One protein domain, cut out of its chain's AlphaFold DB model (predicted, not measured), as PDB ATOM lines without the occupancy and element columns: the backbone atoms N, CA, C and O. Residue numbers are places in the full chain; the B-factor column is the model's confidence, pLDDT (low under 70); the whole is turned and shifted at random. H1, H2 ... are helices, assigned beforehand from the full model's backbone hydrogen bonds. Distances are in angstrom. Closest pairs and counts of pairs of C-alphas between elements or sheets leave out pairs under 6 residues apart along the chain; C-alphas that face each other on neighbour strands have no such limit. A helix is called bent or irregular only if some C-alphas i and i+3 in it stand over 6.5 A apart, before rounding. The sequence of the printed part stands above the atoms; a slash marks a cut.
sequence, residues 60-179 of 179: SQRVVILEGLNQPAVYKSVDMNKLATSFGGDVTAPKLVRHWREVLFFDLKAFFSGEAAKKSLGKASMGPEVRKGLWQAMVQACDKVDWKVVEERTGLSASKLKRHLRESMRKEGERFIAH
ATOM      1  N   SER A  60     116.536 142.202 158.752       93.31
ATOM      2  CA  SER A  60     117.872 142.622 159.193       93.31
ATOM      3  C   SER A  60     118.124 144.110 158.940       93.31
ATOM      4  O   SER A  60     118.611 144.809 159.823       93.31
ATOM      5  N   GLN A  61     117.736 144.637 157.773       95.25
ATOM      6  CA  GLN A  61     117.874 146.068 157.475       95.25
ATOM      7  C   GLN A  61     116.984 146.928 158.388       95.25
ATOM      8  O   GLN A  61     117.407 147.994 158.827       95.25
ATOM      9  N   ARG A  62     115.778 146.458 158.738       94.75
ATOM     10  CA  ARG A  62     114.891 147.142 159.699       94.75
ATOM     11  C   ARG A  62     115.518 147.236 161.089       94.75
ATOM     12  O   ARG A  62     115.401 148.275 161.737       94.75
ATOM     13  N   VAL A  63     116.224 146.195 161.527       95.81
ATOM     14  CA  VAL A  63     116.987 146.221 162.784       95.81
ATOM     15  C   VAL A  63     118.094 147.277 162.735       95.81
ATOM     16  O   VAL A  63     118.238 148.038 163.689       95.81
ATOM     17  N   VAL A  64     118.821 147.400 161.620       96.56
ATOM     18  CA  VAL A  64     119.856 148.441 161.463       96.56
ATOM     19  C   VAL A  64     119.251 149.851 161.537       96.56
ATOM     20  O   VAL A  64     119.821 150.728 162.186       96.56
ATOM     21  N   ILE A  65     118.070 150.073 160.946       95.75
ATOM     22  CA  ILE A  65     117.339 151.348 161.077       95.75
ATOM     23  C   ILE A  65     117.027 151.645 162.554       95.75
ATOM     24  O   ILE A  65     117.250 152.764 163.020       95.75
ATOM     25  N   LEU A  66     116.530 150.654 163.302       95.62
ATOM     26  CA  LEU A  66     116.232 150.802 164.733       95.62
ATOM     27  C   LEU A  66     117.475 151.124 165.557       95.62
ATOM     28  O   LEU A  66     117.415 151.984 166.433       95.62
ATOM     29  N   GLU A  67     118.602 150.474 165.276       95.62
ATOM     30  CA  GLU A  67     119.878 150.781 165.931       95.62
ATOM     31  C   GLU A  67     120.295 152.239 165.702       95.62
ATOM     32  O   GLU A  67     120.784 152.889 166.627       95.62
ATOM     33  N   GLY A  68     120.026 152.783 164.510       94.81
ATOM     34  CA  GLY A  68     120.205 154.204 164.215       94.81
ATOM     35  C   GLY A  68     119.338 155.117 165.091       94.81
ATOM     36  O   GLY A  68     119.808 156.155 165.553       94.81
ATOM     37  N   LEU A  69     118.097 154.720 165.387       94.25
ATOM     38  CA  LEU A  69     117.195 155.476 166.269       94.25
ATOM     39  C   LEU A  69     117.601 155.430 167.749       94.25
ATOM     40  O   LEU A  69     117.237 156.323 168.513       94.25
ATOM     41  N   ASN A  70     118.366 154.423 168.170       94.88
ATOM     42  CA  ASN A  70     118.842 154.311 169.551       94.88
ATOM     43  C   ASN A  70     120.102 155.152 169.834       94.88
ATOM     44  O   ASN A  70     120.698 155.067 170.910       94.88
ATOM     45  N   GLN A  71     120.526 155.980 168.879       93.56
ATOM     46  CA  GLN A  71     121.674 156.860 169.052       93.56
ATOM     47  C   GLN A  71     121.345 158.046 169.971       93.56
ATOM     48  O   GLN A  71     120.256 158.623 169.870       93.56
ATOM     49  N   PRO A  72     122.295 158.497 170.817       92.06
ATOM     50  CA  PRO A  72     122.110 159.666 171.674       92.06
ATOM     51  C   PRO A  72     121.669 160.925 170.938       92.06
ATOM     52  O   PRO A  72     120.854 161.677 171.466       92.06
ATOM     53  N   ALA A  73     122.160 161.140 169.717       91.31
ATOM     54  CA  ALA A  73     121.771 162.280 168.893       91.31
ATOM     55  C   ALA A  73     120.257 162.324 168.607       91.31
ATOM     56  O   ALA A  73     119.681 163.405 168.513       91.31
ATOM     57  N   VAL A  74     119.605 161.161 168.521       92.50
ATOM     58  CA  VAL A  74     118.181 161.044 168.191       92.50
ATOM     59  C   VAL A  74     117.329 161.332 169.416       92.50
ATOM     60  O   VAL A  74     116.584 162.309 169.422       92.50
ATOM     61  N   TYR A  75     117.458 160.560 170.495       89.50
ATOM     62  CA  TYR A  75     116.576 160.751 171.653       89.50
ATOM     63  C   TYR A  75     116.871 162.040 172.439       89.50
ATOM     64  O   TYR A  75     115.985 162.518 173.137       89.50
ATOM     65  N   LYS A  76     118.064 162.647 172.301       91.81
ATOM     66  CA  LYS A  76     118.334 164.011 172.807       91.81
ATOM     67  C   LYS A  76     117.699 165.112 171.955       91.81
ATOM     68  O   LYS A  76     117.546 166.225 172.440       91.81
ATOM     69  N   SER A  77     117.355 164.826 170.699       93.94
ATOM     70  CA  SER A  77     116.651 165.776 169.825       93.94
ATOM     71  C   SER A  77     115.138 165.785 170.029       93.94
ATOM     72  O   SER A  77     114.458 166.703 169.578       93.94
ATOM     73  N   VAL A  78     114.612 164.761 170.703       94.25
ATOM     74  CA  VAL A  78     113.203 164.669 171.066       94.25
ATOM     75  C   VAL A  78     112.966 165.472 172.336       94.25
ATOM     76  O   VAL A  78     113.648 165.279 173.342       94.25
ATOM     77  N   ASP A  79     111.959 166.343 172.307       94.19
ATOM     78  CA  ASP A  79     111.510 167.071 173.491       94.19
ATOM     79  C   ASP A  79     110.727 166.139 174.430       94.19
ATOM     80  O   ASP A  79     109.495 166.067 174.433       94.19
ATOM     81  N   MET A  80     111.482 165.381 175.222       94.25
ATOM     82  CA  MET A  80     110.954 164.422 176.190       94.25
ATOM     83  C   MET A  80     110.171 165.096 177.315       94.25
ATOM     84  O   MET A  80     109.307 164.456 177.910       94.25
ATOM     85  N   ASN A  81     110.457 166.367 177.617       93.69
ATOM     86  CA  ASN A  81     109.717 167.115 178.633       93.69
ATOM     87  C   ASN A  81     108.315 167.426 178.127       93.69
ATOM     88  O   ASN A  81     107.343 167.080 178.791       93.69
ATOM     89  N   LYS A  82     108.204 167.969 176.911       94.19
ATOM     90  CA  LYS A  82     106.908 168.205 176.271       94.19
ATOM     91  C   LYS A  82     106.099 166.917 176.123       94.19
ATOM     92  O   LYS A  82     104.897 166.912 176.385       94.19
ATOM     93  N   LEU A  83     106.754 165.823 175.735       93.44
ATOM     94  CA  LEU A  83     106.103 164.520 175.618       93.44
ATOM     95  C   LEU A  83     105.601 164.015 176.984       93.44
ATOM     96  O   LEU A  83     104.453 163.598 177.093       93.44
ATOM     97  N   ALA A  84     106.416 164.113 178.036       93.12
ATOM     98  CA  ALA A  84     106.020 163.759 179.398       93.12
ATOM     99  C   ALA A  84     104.809 164.575 179.884       93.12
ATOM    100  O   ALA A  84     103.838 163.997 180.371       93.12
ATOM    101  N   THR A  85     104.808 165.896 179.667       93.25
ATOM    102  CA  THR A  85     103.681 166.776 180.022       93.25
ATOM    103  C   THR A  85     102.374 166.355 179.348       93.25
ATOM    104  O   THR A  85     101.318 166.474 179.960       93.25
ATOM    105  N   SER A  86     102.431 165.813 178.126       93.00
ATOM    106  CA  SER A  86     101.234 165.351 177.409       93.00
ATOM    107  C   SER A  86     100.575 164.104 178.012       93.00
ATOM    108  O   SER A  86      99.398 163.864 177.759       93.00
ATOM    109  N   PHE A  87     101.305 163.332 178.825       89.81
ATOM    110  CA  PHE A  87     100.807 162.097 179.440       89.81
ATOM    111  C   PHE A  87     100.395 162.247 180.913       89.81
ATOM    112  O   PHE A  87      99.686 161.385 181.427       89.81
ATOM    113  N   GLY A  88     100.808 163.321 181.592       81.50
ATOM    114  CA  GLY A  88     100.450 163.583 182.990       81.50
ATOM    115  C   GLY A  88     101.430 163.029 184.039       81.50
ATOM    116  O   GLY A  88     102.501 162.512 183.725       81.50
ATOM    117  N   GLY A  89     101.056 163.201 185.314       73.19
ATOM    118  CA  GLY A  89     101.957 163.395 186.465       73.19
ATOM    119  C   GLY A  89     102.974 162.301 186.815       73.19
ATOM    120  O   GLY A  89     103.969 162.611 187.466       73.19
ATOM    121  N   ASP A  90     102.796 161.061 186.362       83.56
ATOM    122  CA  ASP A  90     103.717 159.963 186.703       83.56
ATOM    123  C   ASP A  90     104.814 159.721 185.657       83.56
ATOM    124  O   ASP A  90     105.821 159.048 185.936       83.56
ATOM    125  N   VAL A  91     104.650 160.275 184.454       91.50
ATOM    126  CA  VAL A  91     105.593 160.122 183.346       91.50
ATOM    127  C   VAL A  91     106.540 161.313 183.340       91.50
ATOM    128  O   VAL A  91     106.127 162.456 183.214       91.50
ATOM    129  N   THR A  92     107.840 161.045 183.453       94.12
ATOM    130  CA  THR A  92     108.880 162.081 183.413       94.12
ATOM    131  C   THR A  92     109.801 161.867 182.219       94.12
ATOM    132  O   THR A  92     109.979 160.737 181.753       94.12
ATOM    133  N   ALA A  93     110.441 162.935 181.737       93.62
ATOM    134  CA  ALA A  93     111.396 162.848 180.634       93.62
ATOM    135  C   ALA A  93     112.514 161.804 180.875       93.62
ATOM    136  O   ALA A  93     112.751 160.985 179.983       93.62
ATOM    137  N   PRO A  94     113.145 161.719 182.069       94.00
ATOM    138  CA  PRO A  94     114.118 160.663 182.356       94.00
ATOM    139  C   PRO A  94     113.529 159.251 182.273       94.00
ATOM    140  O   PRO A  94     114.178 158.351 181.740       94.00
ATOM    141  N   LYS A  95     112.290 159.048 182.752       93.38
ATOM    142  CA  LYS A  95     111.599 157.754 182.638       93.38
ATOM    143  C   LYS A  95     111.357 157.385 181.173       93.38
ATOM    144  O   LYS A  95     111.569 156.230 180.822       93.38
ATOM    145  N   LEU A  96     110.965 158.336 180.320       94.50
ATOM    146  CA  LEU A  96     110.752 158.103 178.884       94.50
ATOM    147  C   LEU A  96     112.046 157.716 178.166       94.50
ATOM    148  O   LEU A  96     112.069 156.727 177.437       94.50
ATOM    149  N   VAL A  97     113.137 158.445 178.415       95.00
ATOM    150  CA  VAL A  97     114.455 158.131 177.838       95.00
ATOM    151  C   VAL A  97     114.919 156.743 178.275       95.00
ATOM    152  O   VAL A  97     115.379 155.951 177.451       95.00
ATOM    153  N   ARG A  98     114.788 156.432 179.568       94.12
ATOM    154  CA  ARG A  98     115.153 155.124 180.110       94.12
ATOM    155  C   ARG A  98     114.307 154.014 179.494       94.12
ATOM    156  O   ARG A  98     114.858 153.028 179.020       94.12
ATOM    157  N   HIS A  99     112.991 154.203 179.439       93.62
ATOM    158  CA  HIS A  99     112.070 153.225 178.869       93.62
ATOM    159  C   HIS A  99     112.324 152.990 177.377       93.62
ATOM    160  O   HIS A  99     112.306 151.843 176.941       93.62
ATOM    161  N   TRP A 100     112.630 154.041 176.608       94.56
ATOM    162  CA  TRP A 100     113.065 153.898 175.218       94.56
ATOM    163  C   TRP A 100     114.279 152.974 175.117       94.56
ATOM    164  O   TRP A 100     114.221 151.967 174.420       94.56
ATOM    165  N   ARG A 101     115.355 153.293 175.845       94.31
ATOM    166  CA  ARG A 101     116.650 152.614 175.712       94.31
ATOM    167  C   ARG A 101     116.655 151.189 176.248       94.31
ATOM    168  O   ARG A 101     117.326 150.343 175.670       94.31
ATOM    169  N   GLU A 102     115.979 150.952 177.367       91.44
ATOM    170  CA  GLU A 102     116.079 149.697 178.122       91.44
ATOM    171  C   GLU A 102     114.941 148.721 177.828       91.44
ATOM    172  O   GLU A 102     115.102 147.530 178.069       91.44
ATOM    173  N   VAL A 103     113.803 149.201 177.317       91.69
ATOM    174  CA  VAL A 103     112.601 148.372 177.152       91.69
ATOM    175  C   VAL A 103     112.094 148.442 175.718       91.69
ATOM    176  O   VAL A 103     112.273 147.499 174.950       91.69
ATOM    177  N   LEU A 104     111.523 149.583 175.321       92.19
ATOM    178  CA  LEU A 104     110.778 149.696 174.068       92.19
ATOM    179  C   LEU A 104     111.657 149.446 172.833       92.19
ATOM    180  O   LEU A 104     111.208 148.815 171.880       92.19
ATOM    181  N   PHE A 105     112.917 149.892 172.855       93.56
ATOM    182  CA  PHE A 105     113.874 149.608 171.787       93.56
ATOM    183  C   PHE A 105     114.090 148.103 171.588       93.56
ATOM    184  O   PHE A 105     114.059 147.632 170.452       93.56
ATOM    185  N   PHE A 106     114.303 147.349 172.668       92.06
ATOM    186  CA  PHE A 106     114.575 145.913 172.583       92.06
ATOM    187  C   PHE A 106     113.335 145.127 172.161       92.06
ATOM    188  O   PHE A 106     113.449 144.232 171.324       92.06
ATOM    189  N   ASP A 107     112.160 145.514 172.658       91.44
ATOM    190  CA  ASP A 107     110.887 144.918 172.250       91.44
ATOM    191  C   ASP A 107     110.636 145.111 170.748       91.44
ATOM    192  O   ASP A 107     110.343 144.152 170.032       91.44
ATOM    193  N   LEU A 108     110.816 146.337 170.244       92.75
ATOM    194  CA  LEU A 108     110.690 146.630 168.816       92.75
ATOM    195  C   LEU A 108     111.773 145.920 168.000       92.75
ATOM    196  O   LEU A 108     111.480 145.396 166.927       92.75
ATOM    197  N   LYS A 109     113.016 145.862 168.489       93.62
ATOM    198  CA  LYS A 109     114.108 145.157 167.808       93.62
ATOM    199  C   LYS A 109     113.796 143.669 167.640       93.62
ATOM    200  O   LYS A 109     113.979 143.168 166.535       93.62
ATOM    201  N   ALA A 110     113.291 143.001 168.680       91.19
ATOM    202  CA  ALA A 110     112.858 141.605 168.607       91.19
ATOM    203  C   ALA A 110     111.690 141.430 167.622       91.19
ATOM    204  O   ALA A 110     111.740 140.596 166.723       91.19
ATOM    205  N   PHE A 111     110.673 142.293 167.708       91.81
ATOM    206  CA  PHE A 111     109.543 142.258 166.780       91.81
ATOM    207  C   PHE A 111     109.983 142.396 165.310       91.81
ATOM    208  O   PHE A 111     109.582 141.604 164.457       91.81
ATOM    209  N   PHE A 112     110.841 143.373 165.001       92.69
ATOM    210  CA  PHE A 112     111.300 143.624 163.634       92.69
ATOM    211  C   PHE A 112     112.380 142.653 163.142       92.69
ATOM    212  O   PHE A 112     112.540 142.523 161.926       92.69
ATOM    213  N   SER A 113     113.098 141.964 164.036       91.62
ATOM    214  CA  SER A 113     113.989 140.857 163.661       91.62
ATOM    215  C   SER A 113     113.207 139.598 163.263       91.62
ATOM    216  O   SER A 113     113.754 138.743 162.570       91.62
ATOM    217  N   GLY A 114     111.921 139.511 163.627       84.62
ATOM    218  CA  GLY A 114     111.094 138.316 163.451       84.62
ATOM    219  C   GLY A 114     111.219 137.329 164.613       84.62
ATOM    220  O   GLY A 114     110.618 136.256 164.572       84.62
ATOM    221  N   GLU A 115     111.965 137.685 165.660       82.19
ATOM    222  CA  GLU A 115     111.922 136.957 166.917       82.19
ATOM    223  C   GLU A 115     110.584 137.249 167.596       82.19
ATOM    224  O   GLU A 115     110.186 138.401 167.777       82.19
ATOM    225  N   ALA A 116     109.853 136.201 167.980       63.66
ATOM    226  CA  ALA A 116     108.649 136.386 168.774       63.66
ATOM    227  C   ALA A 116     109.042 137.141 170.050       63.66
ATOM    228  O   ALA A 116     109.767 136.591 170.883       63.66
ATOM    229  N   ALA A 117     108.581 138.388 170.193       63.00
ATOM    230  CA  ALA A 117     108.735 139.162 171.416       63.00
ATOM    231  C   ALA A 117     108.055 138.361 172.532       63.00
ATOM    232  O   ALA A 117     106.831 138.362 172.670       63.00
ATOM    233  N   LYS A 118     108.837 137.548 173.252       53.38
ATOM    234  CA  LYS A 118     108.341 136.590 174.241       53.38
ATOM    235  C   LYS A 118     107.662 137.371 175.361       53.38
ATOM    236  O   LYS A 118     108.316 137.765 176.316       53.38
ATOM    237  N   LYS A 119     106.345 137.576 175.256       54.69
ATOM    238  CA  LYS A 119     105.460 138.070 176.326       54.69
ATOM    239  C   LYS A 119     105.865 139.417 176.972       54.69
ATOM    240  O   LYS A 119     105.312 139.755 178.017       54.69
ATOM    241  N   SER A 120     106.799 140.189 176.406       55.62
ATOM    242  CA  SER A 120     107.459 141.302 177.114       55.62
ATOM    243  C   SER A 120     106.592 142.554 177.252       55.62
ATOM    244  O   SER A 120     106.655 143.226 178.283       55.62
ATOM    245  N   LEU A 121     105.690 142.815 176.300       62.78
ATOM    246  CA  LEU A 121     104.798 143.974 176.381       62.78
ATOM    247  C   LEU A 121     103.792 143.908 177.542       62.78
ATOM    248  O   LEU A 121     103.357 144.961 178.013       62.78
ATOM    249  N   GLY A 122     103.453 142.702 178.018       53.75
ATOM    250  CA  GLY A 122     102.434 142.464 179.049       53.75
ATOM    251  C   GLY A 122     102.862 142.801 180.483       53.75
ATOM    252  O   GLY A 122     102.017 142.848 181.371       53.75
ATOM    253  N   LYS A 123     104.156 143.058 180.726       60.06
ATOM    254  CA  LYS A 123     104.694 143.567 182.007       60.06
ATOM    255  C   LYS A 123     105.375 144.932 181.852       60.06
ATOM    256  O   LYS A 123     106.248 145.287 182.643       60.06
ATOM    257  N   ALA A 124     105.043 145.686 180.809       64.75
ATOM    258  CA  ALA A 124     105.708 146.957 180.573       64.75
ATOM    259  C   ALA A 124     105.356 147.983 181.656       64.75
ATOM    260  O   ALA A 124     104.196 148.168 182.016       64.75
ATOM    261  N   SER A 125     106.371 148.709 182.122       72.94
ATOM    262  CA  SER A 125     106.236 149.766 183.131       72.94
ATOM    263  C   SER A 125     105.459 151.001 182.650       72.94
ATOM    264  O   SER A 125     105.324 151.962 183.400       72.94
ATOM    265  N   MET A 126     105.042 151.033 181.381       86.81
ATOM    266  CA  MET A 126     104.353 152.154 180.748       86.81
ATOM    267  C   MET A 126     103.171 151.650 179.928       86.81
ATOM    268  O   MET A 126     103.270 150.631 179.242       86.81
ATOM    269  N   GLY A 127     102.071 152.402 179.982       88.75
ATOM    270  CA  GLY A 127     100.863 152.102 179.224       88.75
ATOM    271  C   GLY A 127     101.065 152.191 177.702       88.75
ATOM    272  O   GLY A 127     102.004 152.844 177.229       88.75
ATOM    273  N   PRO A 128     100.173 151.560 176.917       90.19
ATOM    274  CA  PRO A 128     100.259 151.525 175.457       90.19
ATOM    275  C   PRO A 128     100.277 152.923 174.822       90.19
ATOM    276  O   PRO A 128     101.085 153.156 173.928       90.19
ATOM    277  N   GLU A 129      99.490 153.875 175.334       91.75
ATOM    278  CA  GLU A 129      99.457 155.257 174.827       91.75
ATOM    279  C   GLU A 129     100.813 155.968 174.960       91.75
ATOM    280  O   GLU A 129     101.304 156.575 174.006       91.75
ATOM    281  N   VAL A 130     101.472 155.816 176.113       93.06
ATOM    282  CA  VAL A 130     102.796 156.406 176.369       93.06
ATOM    283  C   VAL A 130     103.839 155.803 175.429       93.06
ATOM    284  O   VAL A 130     104.602 156.528 174.791       93.06
ATOM    285  N   ARG A 131     103.848 154.470 175.292       93.44
ATOM    286  CA  ARG A 131     104.766 153.759 174.387       93.44
ATOM    287  C   ARG A 131     104.546 154.156 172.930       93.44
ATOM    288  O   ARG A 131     105.513 154.353 172.197       93.44
ATOM    289  N   LYS A 132     103.287 154.308 172.516       94.56
ATOM    290  CA  LYS A 132     102.914 154.707 171.158       94.56
ATOM    291  C   LYS A 132     103.402 156.118 170.848       94.56
ATOM    292  O   LYS A 132     104.067 156.309 169.832       94.56
ATOM    293  N   GLY A 133     103.135 157.089 171.722       94.88
ATOM    294  CA  GLY A 133     103.616 158.457 171.516       94.88
ATOM    295  C   GLY A 133     105.145 158.552 171.561       94.88
ATOM    296  O   GLY A 133     105.739 159.262 170.750       94.88
ATOM    297  N   LEU A 134     105.802 157.764 172.418       95.25
ATOM    298  CA  LEU A 134     107.262 157.659 172.445       95.25
ATOM    299  C   LEU A 134     107.826 157.101 171.130       95.25
ATOM    300  O   LEU A 134     108.759 157.677 170.572       95.25
ATOM    301  N   TRP A 135     107.236 156.030 170.594       96.56
ATOM    302  CA  TRP A 135     107.619 155.479 169.292       96.56
ATOM    303  C   TRP A 135     107.439 156.497 168.162       96.56
ATOM    304  O   TRP A 135     108.352 156.704 167.359       96.56
ATOM    305  N   GLN A 136     106.301 157.190 168.125       96.38
ATOM    306  CA  GLN A 136     106.043 158.234 167.134       96.38
ATOM    307  C   GLN A 136     107.071 159.365 167.209       96.38
ATOM    308  O   GLN A 136     107.578 159.793 166.169       96.38
ATOM    309  N   ALA A 137     107.426 159.810 168.415       96.06
ATOM    310  CA  ALA A 137     108.436 160.841 168.615       96.06
ATOM    311  C   ALA A 137     109.818 160.403 168.093       96.06
ATOM    312  O   ALA A 137     110.490 161.178 167.411       96.06
ATOM    313  N   MET A 138     110.217 159.145 168.322       96.56
ATOM    314  CA  MET A 138     111.467 158.603 167.771       96.56
ATOM    315  C   MET A 138     111.455 158.555 166.242       96.56
ATOM    316  O   MET A 138     112.423 158.961 165.599       96.56
ATOM    317  N   VAL A 139     110.348 158.111 165.639       96.50
ATOM    318  CA  VAL A 139     110.199 158.080 164.175       96.50
ATOM    319  C   VAL A 139     110.246 159.489 163.576       96.50
ATOM    320  O   VAL A 139     110.820 159.679 162.505       96.50
ATOM    321  N   GLN A 140     109.675 160.493 164.245       95.31
ATOM    322  CA  GLN A 140     109.750 161.888 163.793       95.31
ATOM    323  C   GLN A 140     111.176 162.443 163.874       95.31
ATOM    324  O   GLN A 140     111.608 163.159 162.973       95.31
ATOM    325  N   ALA A 141     111.941 162.047 164.891       94.62
ATOM    326  CA  ALA A 141     113.343 162.422 165.046       94.62
ATOM    327  C   ALA A 141     114.304 161.684 164.098       94.62
ATOM    328  O   ALA A 141     115.520 161.854 164.195       94.62
ATOM    329  N   CYS A 142     113.797 160.895 163.141       93.06
ATOM    330  CA  CYS A 142     114.636 160.092 162.261       93.06
ATOM    331  C   CYS A 142     115.622 160.921 161.423       93.06
ATOM    332  O   CYS A 142     116.634 160.396 160.976       93.06
ATOM    333  N   ASP A 143     115.379 162.217 161.208       93.31
ATOM    334  CA  ASP A 143     116.326 163.090 160.500       93.31
ATOM    335  C   ASP A 143     117.626 163.348 161.275       93.31
ATOM    336  O   ASP A 143     118.593 163.821 160.687       93.31
ATOM    337  N   LYS A 144     117.674 163.001 162.566       95.19
ATOM    338  CA  LYS A 144     118.878 163.077 163.407       95.19
ATOM    339  C   LYS A 144     119.685 161.781 163.444       95.19
ATOM    340  O   LYS A 144     120.728 161.741 164.091       95.19
ATOM    341  N   VAL A 145     119.213 160.730 162.777       95.25
ATOM    342  CA  VAL A 145     119.978 159.494 162.588       95.25
ATOM    343  C   VAL A 145     121.149 159.777 161.648       95.25
ATOM    344  O   VAL A 145     120.991 160.482 160.649       95.25
ATOM    345  N   ASP A 146     122.310 159.196 161.941       94.88
ATOM    346  CA  ASP A 146     123.429 159.182 161.003       94.88
ATOM    347  C   ASP A 146     123.150 158.186 159.873       94.88
ATOM    348  O   ASP A 146     123.475 156.999 159.940       94.88
ATOM    349  N   TRP A 147     122.470 158.673 158.838       94.81
ATOM    350  CA  TRP A 147     122.047 157.831 157.730       94.81
ATOM    351  C   TRP A 147     123.206 157.293 156.906       94.81
ATOM    352  O   TRP A 147     123.028 156.233 156.324       94.81
ATOM    353  N   LYS A 148     124.378 157.938 156.905       94.94
ATOM    354  CA  LYS A 148     125.530 157.443 156.138       94.94
ATOM    355  C   LYS A 148     125.945 156.056 156.621       94.94
ATOM    356  O   LYS A 148     126.043 155.125 155.832       94.94
ATOM    357  N   VAL A 149     126.058 155.889 157.939       94.25
ATOM    358  CA  VAL A 149     126.391 154.598 158.564       94.25
ATOM    359  C   VAL A 149     125.306 153.547 158.299       94.25
ATOM    360  O   VAL A 149     125.595 152.367 158.101       94.25
ATOM    361  N   VAL A 150     124.033 153.951 158.286       95.19
ATOM    362  CA  VAL A 150     122.916 153.036 157.997       95.19
ATOM    363  C   VAL A 150     122.933 152.603 156.526       95.19
ATOM    364  O   VAL A 150     122.724 151.425 156.241       95.19
ATOM    365  N   GLU A 151     123.199 153.519 155.593       95.81
ATOM    366  CA  GLU A 151     123.329 153.224 154.161       95.81
ATOM    367  C   GLU A 151     124.462 152.221 153.915       95.81
ATOM    368  O   GLU A 151     124.231 151.193 153.284       95.81
ATOM    369  N   GLU A 152     125.643 152.453 154.495       95.94
ATOM    370  CA  GLU A 152     126.799 151.553 154.381       95.94
ATOM    371  C   GLU A 152     126.490 150.135 154.877       95.94
ATOM    372  O   GLU A 152     126.860 149.149 154.241       95.94
ATOM    373  N   ARG A 153     125.761 150.010 155.993       95.19
ATOM    374  CA  ARG A 153     125.409 148.704 156.574       95.19
ATOM    375  C   ARG A 153     124.276 147.985 155.844       95.19
ATOM    376  O   ARG A 153     124.157 146.768 155.967       95.19
ATOM    377  N   THR A 154     123.403 148.714 155.155       93.00
ATOM    378  CA  THR A 154     122.200 148.140 154.525       93.00
ATOM    379  C   THR A 154     122.307 147.997 153.014       93.00
ATOM    380  O   THR A 154     121.549 147.208 152.448       93.00
ATOM    381  N   GLY A 155     123.203 148.753 152.370       93.62
ATOM    382  CA  GLY A 155     123.308 148.872 150.916       93.62
ATOM    383  C   GLY A 155     122.159 149.650 150.264       93.62
ATOM    384  O   GLY A 155     122.067 149.686 149.042       93.62
ATOM    385  N   LEU A 156     121.263 150.259 151.050       93.31
ATOM    386  CA  LEU A 156     120.087 150.983 150.562       93.31
ATOM    387  C   LEU A 156     120.220 152.478 150.823       93.31
ATOM    388  O   LEU A 156     120.791 152.874 151.829       93.31
ATOM    389  N   SER A 157     119.606 153.306 149.975       94.88
ATOM    390  CA  SER A 157     119.633 154.760 150.159       94.88
ATOM    391  C   SER A 157     118.830 155.232 151.376       94.88
ATOM    392  O   SER A 157     117.744 154.727 151.688       94.88
ATOM    393  N   ALA A 158     119.312 156.297 152.011       94.62
ATOM    394  CA  ALA A 158     118.725 156.946 153.172       94.62
ATOM    395  C   ALA A 158     117.288 157.370 152.891       94.62
ATOM    396  O   ALA A 158     116.409 157.166 153.723       94.62
ATOM    397  N   SER A 159     117.009 157.902 151.699       94.75
ATOM    398  CA  SER A 159     115.657 158.296 151.288       94.75
ATOM    399  C   SER A 159     114.681 157.117 151.319       94.75
ATOM    400  O   SER A 159     113.561 157.251 151.819       94.75
ATOM    401  N   LYS A 160     115.106 155.941 150.838       93.81
ATOM    402  CA  LYS A 160     114.291 154.720 150.854       93.81
ATOM    403  C   LYS A 160     114.066 154.232 152.285       93.81
ATOM    404  O   LYS A 160     112.934 153.919 152.647       93.81
ATOM    405  N   LEU A 161     115.118 154.211 153.102       95.31
ATOM    406  CA  LEU A 161     115.062 153.754 154.493       95.31
ATOM    407  C   LEU A 161     114.218 154.686 155.374       95.31
ATOM    408  O   LEU A 161     113.357 154.212 156.112       95.31
ATOM    409  N   LYS A 162     114.384 156.007 155.240       95.38
ATOM    410  CA  LYS A 162     113.555 157.033 155.897       95.38
ATOM    411  C   LYS A 162     112.086 156.869 155.543       95.38
ATOM    412  O   LYS A 162     111.232 156.895 156.428       95.38
ATOM    413  N   ARG A 163     111.783 156.692 154.253       95.69
ATOM    414  CA  ARG A 163     110.411 156.472 153.789       95.69
ATOM    415  C   ARG A 163     109.832 155.191 154.382       95.69
ATOM    416  O   ARG A 163     108.736 155.219 154.934       95.69
ATOM    417  N   HIS A 164     110.589 154.094 154.340       95.44
ATOM    418  CA  HIS A 164     110.179 152.813 154.917       95.44
ATOM    419  C   HIS A 164     109.920 152.908 156.425       95.44
ATOM    420  O   HIS A 164     108.912 152.396 156.912       95.44
ATOM    421  N   LEU A 165     110.785 153.621 157.151       96.25
ATOM    422  CA  LEU A 165     110.625 153.884 158.576       96.25
ATOM    423  C   LEU A 165     109.334 154.667 158.861       96.25
ATOM    424  O   LEU A 165     108.524 154.250 159.689       96.25
ATOM    425  N   ARG A 166     109.122 155.782 158.151       95.69
ATOM    426  CA  ARG A 166     107.967 156.671 158.353       95.69
ATOM    427  C   ARG A 166     106.643 156.032 157.944       95.69
ATOM    428  O   ARG A 166     105.626 156.344 158.552       95.69
ATOM    429  N   GLU A 167     106.626 155.168 156.934       94.19
ATOM    430  CA  GLU A 167     105.387 154.592 156.403       94.19
ATOM    431  C   GLU A 167     105.090 153.198 156.964       94.19
ATOM    432  O   GLU A 167     104.026 152.993 157.552       94.19
ATOM    433  N   SER A 168     106.010 152.248 156.777       94.38
ATOM    434  CA  SER A 168     105.794 150.830 157.092       94.38
ATOM    435  C   SER A 168     106.097 150.554 158.557       94.38
ATOM    436  O   SER A 168     105.204 150.179 159.315       94.38
ATOM    437  N   MET A 169     107.336 150.818 158.990       95.56
ATOM    438  CA  MET A 169     107.760 150.478 160.351       95.56
ATOM    439  C   MET A 169     106.981 151.264 161.400       95.56
ATOM    440  O   MET A 169     106.639 150.700 162.433       95.56
ATOM    441  N   ARG A 170     106.635 152.533 161.141       96.56
ATOM    442  CA  ARG A 170     105.782 153.306 162.053       96.56
ATOM    443  C   ARG A 170     104.482 152.561 162.358       96.56
ATOM    444  O   ARG A 170     104.203 152.307 163.523       96.56
ATOM    445  N   LYS A 171     103.733 152.173 161.318       95.44
ATOM    446  CA  LYS A 171     102.433 151.491 161.447       95.44
ATOM    447  C   LYS A 171     102.569 150.109 162.080       95.44
ATOM    448  O   LYS A 171     101.753 149.738 162.914       95.44
ATOM    449  N   GLU A 172     103.578 149.344 161.672       93.94
ATOM    450  CA  GLU A 172     103.834 148.007 162.218       93.94
ATOM    451  C   GLU A 172     104.201 148.073 163.708       93.94
ATOM    452  O   GLU A 172     103.636 147.330 164.506       93.94
ATOM    453  N   GLY A 173     105.066 149.015 164.094       93.31
ATOM    454  CA  GLY A 173     105.440 149.247 165.490       93.31
ATOM    455  C   GLY A 173     104.269 149.742 166.338       93.31
ATOM    456  O   GLY A 173     104.069 149.253 167.442       93.31
ATOM    457  N   GLU A 174     103.440 150.652 165.816       94.31
ATOM    458  CA  GLU A 174     102.224 151.107 166.507       94.31
ATOM    459  C   GLU A 174     101.237 149.964 166.755       94.31
ATOM    460  O   GLU A 174     100.683 149.871 167.847       94.31
ATOM    461  N   ARG A 175     101.035 149.084 165.764       91.94
ATOM    462  CA  ARG A 175     100.192 147.893 165.926       91.94
ATOM    463  C   ARG A 175     100.746 146.989 167.013       91.94
ATOM    464  O   ARG A 175     100.008 146.634 167.918       91.94
ATOM    465  N   PHE A 176     102.037 146.670 166.950       90.81
ATOM    466  CA  PHE A 176     102.698 145.849 167.960       90.81
ATOM    467  C   PHE A 176     102.558 146.430 169.373       90.81
ATOM    468  O   PHE A 176     102.256 145.689 170.295       90.81
ATOM    469  N   ILE A 177     102.714 147.748 169.539       91.31
ATOM    470  CA  ILE A 177     102.622 148.425 170.844       91.31
ATOM    471  C   ILE A 177     101.198 148.424 171.428       91.31
ATOM    472  O   ILE A 177     101.031 148.495 172.652       91.31
ATOM    473  N   ALA A 178     100.189 148.417 170.553       83.31
ATOM    474  CA  ALA A 178      98.779 148.433 170.925       83.31
ATOM    475  C   ALA A 178      98.237 147.051 171.336       83.31
ATOM    476  O   ALA A 178      97.160 146.994 171.928       83.31
ATOM    477  N   HIS A 179      98.957 145.974 171.007       70.81
ATOM    478  CA  HIS A 179      98.656 144.602 171.427       70.81
ATOM    479  C   HIS A 179      99.263 144.286 172.802       70.81
ATOM    480  O   HIS A 179      98.640 143.467 173.513       70.81
TER     481      HIS A 179
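Overview. This is residues 60 to 179 of the 179 residues of an uncharacterized protein of Naematelia encephala (UniProt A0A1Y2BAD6). Two long helices, H6 and the nearly straight H8, lie side by side and run opposite ways; H4b, H1 and H7 form a row in which neighbours also run opposite ways, with H8 crossing over H4b and H1, while H7, at the end of the row, makes a corner with the beginning of H8a. H4a continues H4b past H6, the short H2 and H3 lie along H6 on the side away from H8, and a loop with the tiny H5 leads from H4b back to H6. The printed part has 120 residues with eight named helices, H1 to H8 in order, and no named strand; its class is all helix. It is compact, with a radius of gyration of the C-alphas of 13.8 A and spans of 43 by 30 by 21 A.

Along the chain. H1, residues 60 to 69, begins with C-alpha 60 at (117.872, 142.622, 159.193) and is 14.7 A long. H2 is residues 72 to 75 and H3 residues 80 to 87. H4, residues 93 to 113, was assigned as one helix by its hydrogen bonds but is bent, with C-alphas 101 and 104 6.8 A apart; its arms are H4a, residues 93 to 101, and H4b, residues 104 to 113, 14.0 A long. H5 is residues 120 to 123. H6, residues 128 to 144, is 25.0 A long and irregular, with C-alphas 140 and 143 7.5 A apart. H7 is residues 147 to 154. H8, residues 158 to 178, likewise one helix by its hydrogen bonds, is bent, with C-alphas 166 and 169 6.5 A apart; H8a is residues 158 to 166 and H8b residues 169 to 178, ending with C-alpha 178 at (98.779, 148.433, 170.925).

Arrangement. H6 is the hub. It touches H8b at a shallow tilt of 18 degrees, opposite ways, the closest C-alphas being those of Pro 128 and Ala 178, 5.7 A apart. With residues 138 to 144 alone it touches H2, closest at Val 74 and Lys 144, C-alphas 5.2 A apart. H1 touches H4b at a shallow tilt of 18 degrees, opposite ways, the closest C-alphas being Val 63 and Lys 109, 5.9 A. H1 also touches H7, closest at Gln 61 and Thr 154, C-alphas 5.6 A apart. H3 touches H4a about perpendicular, at 80 degrees, closest at Met 80 and Ala 93, C-alphas 4.7 A apart. H5 is close to but not clearly touching H4b, with the C-alphas of Asp 107 and Ser 120 7.0 A apart. Every O i to N i+4 pair is within hydrogen-bond range in H1, H4a, H4b, H7, H8a and H8b, against 3 of 4 in H3 and 11 of 13 in H6; H2 and H5 are too short for such a pair.

Size, cuts and confidence. The C-alphas farthest apart, those of Gly 89 and Gly 155, are 43.9 A apart. The printed part has no cut and no long link. Confidence is low, with pLDDT under 70, at residues 116 to 124.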